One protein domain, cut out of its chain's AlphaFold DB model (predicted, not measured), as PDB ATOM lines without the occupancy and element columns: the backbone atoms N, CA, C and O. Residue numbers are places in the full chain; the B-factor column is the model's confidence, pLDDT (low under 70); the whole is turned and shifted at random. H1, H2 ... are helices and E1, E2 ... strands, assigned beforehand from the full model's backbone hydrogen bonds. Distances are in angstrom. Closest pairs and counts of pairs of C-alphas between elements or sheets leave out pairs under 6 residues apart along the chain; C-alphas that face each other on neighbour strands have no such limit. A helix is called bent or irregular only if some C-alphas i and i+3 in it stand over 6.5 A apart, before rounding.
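Overview. This is residues 168 to 260 of the 354 residues of an uncharacterized protein of Trypanosoma brucei brucei (strain 927/4 GUTat10.1) (UniProt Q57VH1). A strongly twisted sheet of five strands forms a wall, with the helix H1 crossing one face of it and the short helix H2 over the same face; no named helix covers the other face. The long stretch of residues 204 to 221, with no named element, joins one edge strand, E1, to the other, E2. The printed part has 93 residues, with two named helices and five named strands in the order H1 H2 E1 E2 E3 E4 E5. The sheet is mixed, in the order E1 E5 E4 E3 E2, and the class is mixed, helices and strands. The whole is compact, with a radius of gyration of the C-alphas of 12.0 A and spans of 35 by 29 by 22 A.

Along the chain. The longest strand, E4, holds residues 240 to 249 and measures 25.9 A. E5, residues 252 to 259, measures 22.3 A and ends with C-alpha 259 at (9.549, -14.798, 25.864). E3, residues 228 to 233, measures 15.0 A. The edge strands are E1, residues 201 to 203, 6.9 A, and E2, residues 222 to 225, 9.8 A. H1, residues 168 to 179, measures 16.8 A and begins with C-alpha 168 at (19.532, -27.847, 25.645). H2, residues 185 to 189, measures 8.9 A and is irregular, but only just: C-alphas 185 and 188 are 7.0 A apart.

Arrangement. E2 E3 E4 E5 form a meander, each strand the antiparallel neighbour of the one before. In the hairpin of E4 and E5, N 245 and O 256 are 2.8 A apart, within hydrogen-bond range. In the hairpin of E3 and E4, N 231 and O 242 are within range at 2.8 A. In the hairpin of E2 and E3, N 223 and O 230 are within range at 2.9 A. E1 is parallel to E5 at 30 degrees, with N 202 and O 255 within range at 2.9 A. H1 and the sheet E1 E5 E4 E3 E2 make two layers, a helix on one face of a sheet, and the height of H1 over the sheet is 7.6 A. It runs across the strands, at 75 degrees to E4 on the local plane, and is only just over E4, with 3 of its C-alphas there. The closest C-alphas of H1 and E3 are those of Asp 175 and Leu 233, 6.2 A. H2 is on the same face at a height of 7.8 A, only just over E3, with 3 of its C-alphas there. The closest C-alphas of H2 and E2 are those of Pro 185 and Lys 223, 5.7 A. H1 and H2 only just touch, with 3 pairs of C-alphas within 8 A, only at the corner by their link and with residue 179 of H1 alone. Every O i to N i+4 pair is within hydrogen-bond range in H1; in H2 it is 0 of 1, with 1 of 2 O i to N i+3 pairs within range.

Size, cuts and confidence. The C-alphas farthest apart, those of Ser 217 and Asn 250, are 36.6 A apart. The printed part has no cut. The links from H2 to E1 and from E1 to E2 are long. The mean pLDDT of the printed part is 72.3; 37 residues are under 70, among them residues 187 to 199 and 215 to 219.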
ATOM      1  N   GLU A 168      19.840 -29.232  25.281       65.28
ATOM      2  CA  GLU A 168      19.532 -27.847  25.645       65.28
ATOM      3  C   GLU A 168      18.026 -27.545  25.612       65.28
ATOM      4  O   GLU A 168      17.521 -26.848  26.491       65.28
ATOM      5  N   ALA A 169      17.293 -28.100  24.641       64.49
ATOM      6  CA  ALA A 169      15.840 -27.979  24.556       64.49
ATOM      7  C   ALA A 169      15.143 -28.907  25.566       64.49
ATOM      8  O   ALA A 169      14.153 -28.507  26.179       64.49
ATOM      9  N   HIS A 170      15.688 -30.107  25.809       65.75
ATOM     10  CA  HIS A 170      15.236 -30.964  26.911       65.75
ATOM     11  C   HIS A 170      15.397 -30.275  28.274       65.75
ATOM     12  O   HIS A 170      14.467 -30.310  29.077       65.75
ATOM     13  N   ARG A 171      16.517 -29.581  28.517       74.53
ATOM     14  CA  ARG A 171      16.741 -28.777  29.732       74.53
ATOM     15  C   ARG A 171      15.692 -27.671  29.885       74.53
ATOM     16  O   ARG A 171      15.136 -27.524  30.966       74.53
ATOM     17  N   CYS A 172      15.329 -26.966  28.809       78.80
ATOM     18  CA  CYS A 172      14.257 -25.963  28.870       78.80
ATOM     19  C   CYS A 172      12.876 -26.566  29.164       78.80
ATOM     20  O   CYS A 172      12.073 -25.961  29.870       78.80
ATOM     21  N   ILE A 173      12.583 -27.758  28.641       79.47
ATOM     22  CA  ILE A 173      11.337 -28.477  28.937       79.47
ATOM     23  C   ILE A 173      11.320 -28.952  30.401       79.47
ATOM     24  O   ILE A 173      10.296 -28.822  31.072       79.47
ATOM     25  N   ALA A 174      12.455 -29.431  30.922       71.29
ATOM     26  CA  ALA A 174      12.605 -29.806  32.327       71.29
ATOM     27  C   ALA A 174      12.429 -28.603  33.270       71.29
ATOM     28  O   ALA A 174      11.747 -28.737  34.284       71.29
ATOM     29  N   ASP A 175      12.943 -27.418  32.917       76.53
ATOM     30  CA  ASP A 175      12.691 -26.174  33.660       76.53
ATOM     31  C   ASP A 175      11.186 -25.849  33.724       76.53
ATOM     32  O   ASP A 175      10.652 -25.539  34.793       76.53
ATOM     33  N   VAL A 176      10.470 -25.972  32.599       81.98
ATOM     34  CA  VAL A 176       9.013 -25.771  32.565       81.98
ATOM     35  C   VAL A 176       8.292 -26.795  33.450       81.98
ATOM     36  O   VAL A 176       7.422 -26.409  34.228       81.98
ATOM     37  N   PHE A 177       8.651 -28.081  33.413       76.19
ATOM     38  CA  PHE A 177       8.010 -29.075  34.284       76.19
ATOM     39  C   PHE A 177       8.360 -28.913  35.763       76.19
ATOM     40  O   PHE A 177       7.477 -29.079  36.602       76.19
ATOM     41  N   ALA A 178       9.588 -28.514  36.097       68.70
ATOM     42  CA  ALA A 178       9.962 -28.180  37.465       68.70
ATOM     43  C   ALA A 178       9.096 -27.027  37.999       68.70
ATOM     44  O   ALA A 178       8.488 -27.165  39.060       68.70
ATOM     45  N   ALA A 179       8.945 -25.938  37.236       71.30
ATOM     46  CA  ALA A 179       8.136 -24.779  37.622       71.30
ATOM     47  C   ALA A 179       6.646 -25.095  37.859       71.30
ATOM     48  O   ALA A 179       6.004 -24.455  38.694       71.30
ATOM     49  N   PHE A 180       6.097 -26.080  37.144       69.73
ATOM     50  CA  PHE A 180       4.712 -26.542  37.295       69.73
ATOM     51  C   PHE A 180       4.570 -27.776  38.213       69.73
ATOM     52  O   PHE A 180       3.462 -28.282  38.384       69.73
ATOM     53  N   SER A 181       5.656 -28.250  38.835       61.32
ATOM     54  CA  SER A 181       5.612 -29.314  39.845       61.32
ATOM     55  C   SER A 181       4.939 -28.839  41.140       61.32
ATOM     56  O   SER A 181       4.933 -27.646  41.447       61.32
ATOM     57  N   GLY A 182       4.400 -29.778  41.927       46.26
ATOM     58  CA  GLY A 182       3.523 -29.516  43.081       46.26
ATOM     59  C   GLY A 182       4.085 -28.641  44.215       46.26
ATOM     60  O   GLY A 182       3.332 -28.268  45.109       46.26
ATOM     61  N   HIS A 183       5.377 -28.305  44.190       46.74
ATOM     62  CA  HIS A 183       6.042 -27.480  45.203       46.74
ATOM     63  C   HIS A 183       6.271 -26.019  44.780       46.74
ATOM     64  O   HIS A 183       6.663 -25.209  45.620       46.74
ATOM     65  N   LEU A 184       6.036 -25.660  43.511       62.67
ATOM     66  CA  LEU A 184       6.265 -24.304  42.996       62.67
ATOM     67  C   LEU A 184       4.956 -23.562  42.668       62.67
ATOM     68  O   LEU A 184       3.923 -24.194  42.438       62.67
ATOM     69  N   PRO A 185       4.952 -22.209  42.639       70.41
ATOM     70  CA  PRO A 185       3.719 -21.416  42.561       70.41
ATOM     71  C   PRO A 185       2.813 -21.719  41.362       70.41
ATOM     72  O   PRO A 185       1.620 -21.421  41.407       70.41
ATOM     73  N   CYS A 186       3.357 -22.290  40.287       72.68
ATOM     74  CA  CYS A 186       2.611 -22.603  39.073       72.68
ATOM     75  C   CYS A 186       1.975 -24.002  39.069       72.68
ATOM     76  O   CYS A 186       1.204 -24.294  38.153       72.68
ATOM     77  N   ALA A 187       2.194 -24.809  40.117       66.81
ATOM     78  CA  ALA A 187       1.495 -26.072  40.370       66.81
ATOM     79  C   ALA A 187      -0.018 -25.966  40.137       66.81
ATOM     80  O   ALA A 187      -0.596 -26.811  39.468       66.81
ATOM     81  N   LYS A 188      -0.645 -24.874  40.600       66.18
ATOM     82  CA  LYS A 188      -2.093 -24.611  40.476       66.18
ATOM     83  C   LYS A 188      -2.636 -24.535  39.036       66.18
ATOM     84  O   LYS A 188      -3.844 -24.446  38.847       66.18
ATOM     85  N   PHE A 189      -1.762 -24.436  38.032       68.64
ATOM     86  CA  PHE A 189      -2.133 -24.456  36.613       68.64
ATOM     87  C   PHE A 189      -1.956 -25.851  36.000       68.64
ATOM     88  O   PHE A 189      -2.619 -26.185  35.013       68.64
ATOM     89  N   TYR A 190      -1.088 -26.675  36.592       64.98
ATOM     90  CA  TYR A 190      -1.110 -28.110  36.370       64.98
ATOM     91  C   TYR A 190      -2.429 -28.636  36.951       64.98
ATOM     92  O   TYR A 190      -2.850 -28.270  38.041       64.98
ATOM     93  N   GLY A 191      -3.134 -29.433  36.159       52.94
ATOM     94  CA  GLY A 191      -4.410 -30.036  36.558       52.94
ATOM     95  C   GLY A 191      -4.276 -31.546  36.476       52.94
ATOM     96  O   GLY A 191      -3.337 -32.009  35.837       52.94
ATOM     97  N   THR A 192      -5.224 -32.282  37.044       42.95
ATOM     98  CA  THR A 192      -5.234 -33.757  37.134       42.95
ATOM     99  C   THR A 192      -5.302 -34.506  35.800       42.95
ATOM    100  O   THR A 192      -5.124 -35.721  35.773       42.95
ATOM    101  N   ASP A 193      -5.554 -33.793  34.704       44.39
ATOM    102  CA  ASP A 193      -5.546 -34.322  33.339       44.39
ATOM    103  C   ASP A 193      -4.167 -34.883  32.927       44.39
ATOM    104  O   ASP A 193      -3.145 -34.480  33.488       44.39
ATOM    105  N   GLN A 194      -4.138 -35.783  31.934       46.47
ATOM    106  CA  GLN A 194      -2.956 -36.592  31.579       46.47
ATOM    107  C   GLN A 194      -1.645 -35.786  31.513       46.47
ATOM    108  O   GLN A 194      -1.587 -34.708  30.914       46.47
ATOM    109  N   ALA A 195      -0.590 -36.351  32.115       51.84
ATOM    110  CA  ALA A 195       0.706 -35.706  32.297       51.84
ATOM    111  C   ALA A 195       1.239 -35.091  30.993       51.84
ATOM    112  O   ALA A 195       1.360 -35.760  29.966       51.84
ATOM    113  N   PHE A 196       1.573 -33.800  31.052       59.20
ATOM    114  CA  PHE A 196       2.112 -33.066  29.911       59.20
ATOM    115  C   PHE A 196       3.448 -33.686  29.484       59.20
ATOM    116  O   PHE A 196       4.392 -33.725  30.271       59.20
ATOM    117  N   GLY A 197       3.536 -34.137  28.234       60.50
ATOM    118  CA  GLY A 197       4.780 -34.602  27.635       60.50
ATOM    119  C   GLY A 197       5.604 -33.463  27.017       60.50
ATOM    120  O   GLY A 197       5.137 -32.329  26.871       60.50
ATOM    121  N   PRO A 198       6.846 -33.738  26.584       65.37
ATOM    122  CA  PRO A 198       7.744 -32.751  25.978       65.37
ATOM    123  C   PRO A 198       7.231 -32.184  24.643       65.37
ATOM    124  O   PRO A 198       7.794 -31.221  24.134       65.37
ATOM    125  N   LYS A 199       6.171 -32.766  24.064       69.62
ATOM    126  CA  LYS A 199       5.506 -32.307  22.828       69.62
ATOM    127  C   LYS A 199       4.350 -31.336  23.117       69.62
ATOM    128  O   LYS A 199       3.836 -30.670  22.212       69.62
ATOM    129  N   GLU A 200       3.941 -31.263  24.380       76.61
ATOM    130  CA  GLU A 200       2.871 -30.424  24.899       76.61
ATOM    131  C   GLU A 200       3.427 -29.089  25.430       76.61
ATOM    132  O   GLU A 200       2.675 -28.120  25.520       76.61
ATOM    133  N   VAL A 201       4.736 -28.999  25.700       79.82
ATOM    134  CA  VAL A 201       5.456 -27.732  25.920       79.82
ATOM    135  C   VAL A 201       5.805 -27.094  24.570       79.82
ATOM    136  O   VAL A 201       6.276 -27.765  23.653       79.82
ATOM    137  N   VAL A 202       5.542 -25.794  24.422       84.54
ATOM    138  CA  VAL A 202       5.661 -25.055  23.156       84.54
ATOM    139  C   VAL A 202       6.287 -23.685  23.410       84.54
ATOM    140  O   VAL A 202       5.707 -22.879  24.135       84.54
ATOM    141  N   PHE A 203       7.434 -23.400  22.791       85.49
ATOM    142  CA  PHE A 203       8.121 -22.112  22.931       85.49
ATOM    143  C   PHE A 203       7.759 -21.128  21.807       85.49
ATOM    144  O   PHE A 203       7.687 -21.484  20.624       85.49
ATOM    145  N   GLY A 204       7.527 -19.874  22.188       82.46
ATOM    146  CA  GLY A 204       7.146 -18.793  21.286       82.46
ATOM    147  C   GLY A 204       5.678 -18.783  20.874       82.46
ATOM    148  O   GLY A 204       4.891 -19.675  21.196       82.46
ATOM    149  N   GLU A 205       5.288 -17.760  20.111       72.55
ATOM    150  CA  GLU A 205       3.887 -17.578  19.696       72.55
ATOM    151  C   GLU A 205       3.339 -18.743  18.859       72.55
ATOM    152  O   GLU A 205       2.143 -19.035  18.925       72.55
ATOM    153  N   ASN A 206       4.214 -19.405  18.094       73.63
ATOM    154  CA  ASN A 206       3.868 -20.409  17.085       73.63
ATOM    155  C   ASN A 206       4.561 -21.775  17.285       73.63
ATOM    156  O   ASN A 206       4.385 -22.658  16.450       73.63
ATOM    157  N   GLY A 207       5.358 -21.967  18.345       74.16
ATOM    158  CA  GLY A 207       6.144 -23.200  18.532       74.16
ATOM    159  C   GLY A 207       7.428 -23.289  17.701       74.16
ATOM    160  O   GLY A 207       7.985 -24.374  17.553       74.16
ATOM    161  N   ASN A 208       7.879 -22.165  17.137       76.51
ATOM    162  CA  ASN A 208       9.067 -22.092  16.280       76.51
ATOM    163  C   ASN A 208      10.356 -21.753  17.050       76.51
ATOM    164  O   ASN A 208      11.444 -21.868  16.487       76.51
ATOM    165  N   GLU A 209      10.246 -21.305  18.301       77.59
ATOM    166  CA  GLU A 209      11.401 -20.954  19.126       77.59
ATOM    167  C   GLU A 209      12.031 -22.203  19.747       77.59
ATOM    168  O   GLU A 209      11.364 -23.202  20.023       77.59
ATOM    169  N   LYS A 210      13.347 -22.142  19.952       76.27
ATOM    170  CA  LYS A 210      14.155 -23.214  20.536       76.27
ATOM    171  C   LYS A 210      15.155 -22.591  21.510       76.27
ATOM    172  O   LYS A 210      16.287 -22.327  21.103       76.27
ATOM    173  N   PRO A 211      14.738 -22.272  22.748       77.56
ATOM    174  CA  PRO A 211      15.662 -21.775  23.757       77.56
ATOM    175  C   PRO A 211      16.767 -22.801  24.040       77.56
ATOM    176  O   PRO A 211      16.557 -24.013  23.974       77.56
ATOM    177  N   GLU A 212      17.960 -22.298  24.342       79.94
ATOM    178  CA  GLU A 212      19.146 -23.100  24.646       79.94
ATOM    179  C   GLU A 212      19.394 -23.074  26.159       79.94
ATOM    180  O   GLU A 212      20.009 -22.128  26.661       79.94
ATOM    181  N   CYS A 213      18.921 -24.070  26.913       74.41
ATOM    182  CA  CYS A 213      19.117 -24.088  28.363       74.41
ATOM    183  C   CYS A 213      20.441 -24.740  28.781       74.41
ATOM    184  O   CYS A 213      20.910 -25.731  28.211       74.41
ATOM    185  N   ALA A 214      21.060 -24.135  29.789       72.27
ATOM    186  CA  ALA A 214      22.207 -24.643  30.514       72.27
ATOM    187  C   ALA A 214      21.781 -25.729  31.518       72.27
ATOM    188  O   ALA A 214      20.609 -26.078  31.644       72.27
ATOM    189  N   GLU A 215      22.760 -26.295  32.217       64.29
ATOM    190  CA  GLU A 215      22.508 -27.069  33.436       64.29
ATOM    191  C   GLU A 215      22.367 -26.150  34.651       64.29
ATOM    192  O   GLU A 215      22.839 -25.013  34.641       64.29
ATOM    193  N   GLY A 216      21.773 -26.671  35.721       62.13
ATOM    194  CA  GLY A 216      21.763 -26.018  37.023       62.13
ATOM    195  C   GLY A 216      21.338 -26.984  38.123       62.13
ATOM    196  O   GLY A 216      20.500 -27.858  37.900       62.13
ATOM    197  N   SER A 217      21.905 -26.802  39.312       49.47
ATOM    198  CA  SER A 217      21.590 -27.565  40.525       49.47
ATOM    199  C   SER A 217      20.269 -27.148  41.182       49.47
ATOM    200  O   SER A 217      19.647 -27.950  41.872       49.47
ATOM    201  N   GLU A 218      19.841 -25.900  40.981       58.56
ATOM    202  CA  GLU A 218      18.657 -25.312  41.619       58.56
ATOM    203  C   GLU A 218      17.441 -25.298  40.675       58.56
ATOM    204  O   GLU A 218      17.614 -25.097  39.464       58.56
ATOM    205  N   PRO A 219      16.207 -25.484  41.188       63.73
ATOM    206  CA  PRO A 219      14.992 -25.375  40.384       63.73
ATOM    207  C   PRO A 219      14.790 -23.938  39.863       63.73
ATOM    208  O   PRO A 219      15.205 -22.980  40.516       63.73
ATOM    209  N   PRO A 220      14.134 -23.751  38.703       74.14
ATOM    210  CA  PRO A 220      13.950 -22.430  38.110       74.14
ATOM    211  C   PRO A 220      13.016 -21.543  38.944       74.14
ATOM    212  O   PRO A 220      11.976 -21.983  39.446       74.14
ATOM    213  N   GLU A 221      13.349 -20.253  39.031       81.16
ATOM    214  CA  GLU A 221      12.459 -19.246  39.613       81.16
ATOM    215  C   GLU A 221      11.137 -19.207  38.835       81.16
ATOM    216  O   GLU A 221      11.120 -19.056  37.610       81.16
ATOM    217  N   SER A 222      10.014 -19.294  39.547       83.08
ATOM    218  CA  SER A 222       8.683 -19.196  38.949       83.08
ATOM    219  C   SER A 222       7.720 -18.389  39.818       83.08
ATOM    220  O   SER A 222       7.787 -18.419  41.048       83.08
ATOM    221  N   LYS A 223       6.825 -17.624  39.181       86.51
ATOM    222  CA  LYS A 223       5.817 -16.799  39.866       86.51
ATOM    223  C   LYS A 223       4.506 -16.711  39.092       86.51
ATOM    224  O   LYS A 223       4.487 -16.625  37.869       86.51
ATOM    225  N   VAL A 224       3.395 -16.692  39.821       84.12
ATOM    226  CA  VAL A 224       2.046 -16.540  39.258       84.12
ATOM    227  C   VAL A 224       1.780 -15.080  38.901       84.12
ATOM    228  O   VAL A 224       1.899 -14.204  39.757       84.12
ATOM    229  N   VAL A 225       1.323 -14.828  37.675       82.82
ATOM    230  CA  VAL A 225       0.844 -13.518  37.215       82.82
ATOM    231  C   VAL A 225      -0.543 -13.695  36.588       82.82
ATOM    232  O   VAL A 225      -0.705 -13.952  35.400       82.82
ATOM    233  N   GLY A 226      -1.582 -13.599  37.422       81.92
ATOM    234  CA  GLY A 226      -2.970 -13.827  37.005       81.92
ATOM    235  C   GLY A 226      -3.222 -15.276  36.567       81.92
ATOM    236  O   GLY A 226      -3.170 -16.196  37.391       81.92
ATOM    237  N   GLU A 227      -3.507 -15.457  35.274       79.45
ATOM    238  CA  GLU A 227      -3.720 -16.756  34.611       79.45
ATOM    239  C   GLU A 227      -2.439 -17.380  34.026       79.45
ATOM    240  O   GLU A 227      -2.513 -18.433  33.391       79.45
ATOM    241  N   THR A 228      -1.275 -16.743  34.182       85.62
ATOM    242  CA  THR A 228      -0.005 -17.256  33.650       85.62
ATOM    243  C   THR A 228       1.013 -17.539  34.748       85.62
ATOM    244  O   THR A 228       0.945 -17.021  35.868       85.62
ATOM    245  N   CYS A 229       1.970 -18.391  34.404       83.63
ATOM    246  CA  CYS A 229       3.200 -18.614  35.136       83.63
ATOM    247  C   CYS A 229       4.324 -17.846  34.441       83.63
ATOM    248  O   CYS A 229       4.601 -18.100  33.274       83.63
ATOM    249  N   GLU A 230       5.006 -16.936  35.124       89.01
ATOM    250  CA  GLU A 230       6.313 -16.477  34.658       89.01
ATOM    251  C   GLU A 230       7.375 -17.461  35.162       89.01
ATOM    252  O   GLU A 230       7.553 -17.585  36.373       89.01
ATOM    253  N   VAL A 231       8.058 -18.153  34.246       86.05
ATOM    254  CA  VAL A 231       9.177 -19.072  34.513       86.05
ATOM    255  C   VAL A 231      10.464 -18.427  34.019       86.05
ATOM    256  O   VAL A 231      10.532 -17.968  32.884       86.05
ATOM    257  N   LYS A 232      11.504 -18.405  34.844       86.29
ATOM    258  CA  LYS A 232      12.839 -17.942  34.458       86.29
ATOM    259  C   LYS A 232      13.651 -19.147  33.988       86.29
ATOM    260  O   LYS A 232      14.120 -19.928  34.813       86.29
ATOM    261  N   LEU A 233      13.765 -19.326  32.672       82.79
ATOM    262  CA  LEU A 233      14.520 -20.449  32.116       82.79
ATOM    263  C   LEU A 233      16.021 -20.220  32.309       82.79
ATOM    264  O   LEU A 233      16.518 -19.092  32.227       82.79
ATOM    265  N   ARG A 234      16.766 -21.303  32.531       76.26
ATOM    266  CA  ARG A 234      18.217 -21.281  32.758       76.26
ATOM    267  C   ARG A 234      18.979 -21.194  31.425       76.26
ATOM    268  O   ARG A 234      19.818 -22.032  31.113       76.26
ATOM    269  N   THR A 235      18.650 -20.210  30.588       75.60
ATOM    270  CA  THR A 235      19.148 -20.053  29.207       75.60
ATOM    271  C   THR A 235      20.609 -19.592  29.115       75.60
ATOM    272  O   THR A 235      21.051 -18.699  29.836       75.60
ATOM    273  N   LYS A 236      21.370 -20.181  28.178       65.83
ATOM    274  CA  LYS A 236      22.835 -20.034  28.045       65.83
ATOM    275  C   LYS A 236      23.330 -18.622  27.721       65.83
ATOM    276  O   LYS A 236      24.449 -18.285  28.094       65.83
ATOM    277  N   LYS A 237      22.558 -17.824  26.971       64.16
ATOM    278  CA  LYS A 237      23.011 -16.508  26.477       64.16
ATOM    279  C   LYS A 237      22.798 -15.404  27.518       64.16
ATOM    280  O   LYS A 237      23.737 -14.685  27.840       64.16
ATOM    281  N   GLN A 238      21.581 -15.307  28.050       57.60
ATOM    282  CA  GLN A 238      21.177 -14.578  29.260       57.60
ATOM    283  C   GLN A 238      19.953 -15.311  29.847       57.60
ATOM    284  O   GLN A 238      19.263 -15.979  29.072       57.60
ATOM    285  N   PRO A 239      19.652 -15.219  31.157       56.12
ATOM    286  CA  PRO A 239      18.442 -15.814  31.729       56.12
ATOM    287  C   PRO A 239      17.192 -15.092  31.211       56.12
ATOM    288  O   PRO A 239      16.949 -13.927  31.527       56.12
ATOM    289  N   GLU A 240      16.401 -15.792  30.407       69.14
ATOM    290  CA  GLU A 240      15.185 -15.279  29.786       69.14
ATOM    291  C   GLU A 240      13.977 -15.600  30.683       69.14
ATOM    292  O   GLU A 240      13.704 -16.756  31.017       69.14
ATOM    293  N   GLU A 241      13.220 -14.572  31.082       79.70
ATOM    294  CA  GLU A 241      11.890 -14.782  31.662       79.70
ATOM    295  C   GLU A 241      10.922 -15.176  30.534       79.70
ATOM    296  O   GLU A 241      10.783 -14.452  29.551       79.70
ATOM    297  N   TYR A 242      10.225 -16.300  30.680       85.48
ATOM    298  CA  TYR A 242       9.159 -16.760  29.792       85.48
ATOM    299  C   TYR A 242       7.807 -16.672  30.502       85.48
ATOM    300  O   TYR A 242       7.669 -17.044  31.667       85.48
ATOM    301  N   VAL A 243       6.780 -16.218  29.790       86.29
ATOM    302  CA  VAL A 243       5.385 -16.271  30.233       86.29
ATOM    303  C   VAL A 243       4.773 -17.571  29.715       86.29
ATOM    304  O   VAL A 243       4.401 -17.685  28.550       86.29
ATOM    305  N   CYS A 244       4.684 -18.567  30.589       87.17
ATOM    306  CA  CYS A 244       4.075 -19.865  30.340       87.17
ATOM    307  C   CYS A 244       2.584 -19.857  30.713       87.17
ATOM    308  O   CYS A 244       2.220 -19.677  31.877       87.17
ATOM    309  N   LYS A 245       1.702 -20.097  29.737       85.99
ATOM    310  CA  LYS A 245       0.264 -20.318  29.952       85.99
ATOM    311  C   LYS A 245      -0.113 -21.762  29.631       85.99
ATOM    312  O   LYS A 245       0.346 -22.317  28.636       85.99
ATOM    313  N   VAL A 246      -0.987 -22.351  30.447       82.63
ATOM    314  CA  VAL A 246      -1.667 -23.601  30.083       82.63
ATOM    315  C   VAL A 246      -2.828 -23.263  29.154       82.63
ATOM    316  O   VAL A 246      -3.771 -22.579  29.549       82.63
ATOM    317  N   GLU A 247      -2.749 -23.731  27.914       80.45
ATOM    318  CA  GLU A 247      -3.765 -23.543  26.879       80.45
ATOM    319  C   GLU A 247      -4.403 -24.892  26.528       80.45
ATOM    320  O   GLU A 247      -3.702 -25.886  26.333       80.45
ATOM    321  N   THR A 248      -5.732 -24.936  26.405       72.05
ATOM    322  CA  THR A 248      -6.460 -26.125  25.936       72.05
ATOM    323  C   THR A 248      -6.949 -25.884  24.514       72.05
ATOM    324  O   THR A 248      -7.735 -24.971  24.273       72.05
ATOM    325  N   SER A 249      -6.510 -26.711  23.565       65.57
ATOM    326  CA  SER A 249      -6.869 -26.606  22.147       65.57
ATOM    327  C   SER A 249      -7.185 -27.985  21.574       65.57
ATOM    328  O   SER A 249      -6.421 -28.932  21.754       65.57
ATOM    329  N   ASN A 250      -8.334 -28.120  20.903       61.62
ATOM    330  CA  ASN A 250      -8.837 -29.388  20.351       61.62
ATOM    331  C   ASN A 250      -8.848 -30.553  21.368       61.62
ATOM    332  O   ASN A 250      -8.508 -31.686  21.029       61.62
ATOM    333  N   GLY A 251      -9.192 -30.266  22.629       61.89
ATOM    334  CA  GLY A 251      -9.197 -31.248  23.722       61.89
ATOM    335  C   GLY A 251      -7.811 -31.652  24.240       61.89
ATOM    336  O   GLY A 251      -7.730 -32.501  25.117       61.89
ATOM    337  N   LYS A 252      -6.722 -31.056  23.736       66.32
ATOM    338  CA  LYS A 252      -5.359 -31.273  24.236       66.32
ATOM    339  C   LYS A 252      -4.872 -30.057  25.014       66.32
ATOM    340  O   LYS A 252      -4.963 -28.931  24.523       66.32
ATOM    341  N   ARG A 253      -4.334 -30.288  26.210       67.50
ATOM    342  CA  ARG A 253      -3.658 -29.262  27.013       67.50
ATOM    343  C   ARG A 253      -2.219 -29.090  26.521       67.50
ATOM    344  O   ARG A 253      -1.585 -30.053  26.096       67.50
ATOM    345  N   LYS A 254      -1.713 -27.860  26.561       80.08
ATOM    346  CA  LYS A 254      -0.335 -27.485  26.222       80.08
ATOM    347  C   LYS A 254       0.181 -26.415  27.176       80.08
ATOM    348  O   LYS A 254      -0.613 -25.616  27.664       80.08
ATOM    349  N   ILE A 255       1.490 -26.370  27.408       83.14
ATOM    350  CA  ILE A 255       2.150 -25.261  28.106       83.14
ATOM    351  C   ILE A 255       2.830 -24.395  27.047       83.14
ATOM    352  O   ILE A 255       3.862 -24.770  26.494       83.14
ATOM    353  N   LYS A 256       2.231 -23.247  26.733       86.93
ATOM    354  CA  LYS A 256       2.776 -22.282  25.780       86.93
ATOM    355  C   LYS A 256       3.604 -21.243  26.523       86.93
ATOM    356  O   LYS A 256       3.045 -20.452  27.275       86.93
ATOM    357  N   CYS A 257       4.912 -21.243  26.304       87.27
ATOM    358  CA  CYS A 257       5.871 -20.337  26.927       87.27
ATOM    359  C   CYS A 257       6.372 -19.319  25.899       87.27
ATOM    360  O   CYS A 257       7.168 -19.661  25.027       87.27
ATOM    361  N   THR A 258       5.933 -18.066  25.996       86.52
ATOM    362  CA  THR A 258       6.437 -16.963  25.158       86.52
ATOM    363  C   THR A 258       7.513 -16.167  25.899       86.52
ATOM    364  O   THR A 258       7.358 -15.945  27.101       86.52
ATOM    365  N   PRO A 259       8.582 -15.688  25.238       82.64
ATOM    366  CA  PRO A 259       9.549 -14.798  25.864       82.64
ATOM    367  C   PRO A 259       8.832 -13.572  26.423       82.64
ATOM    368  O   PRO A 259       8.065 -12.902  25.722       82.64
ATOM    369  N   LYS A 260       9.072 -13.264  27.695       79.58
ATOM    370  CA  LYS A 260       8.576 -12.045  28.319       79.58
ATOM    371  C   LYS A 260       9.309 -10.884  27.673       79.58
ATOM    372  O   LYS A 260      10.462 -10.609  28.000       79.58
TER     373      LYS A 260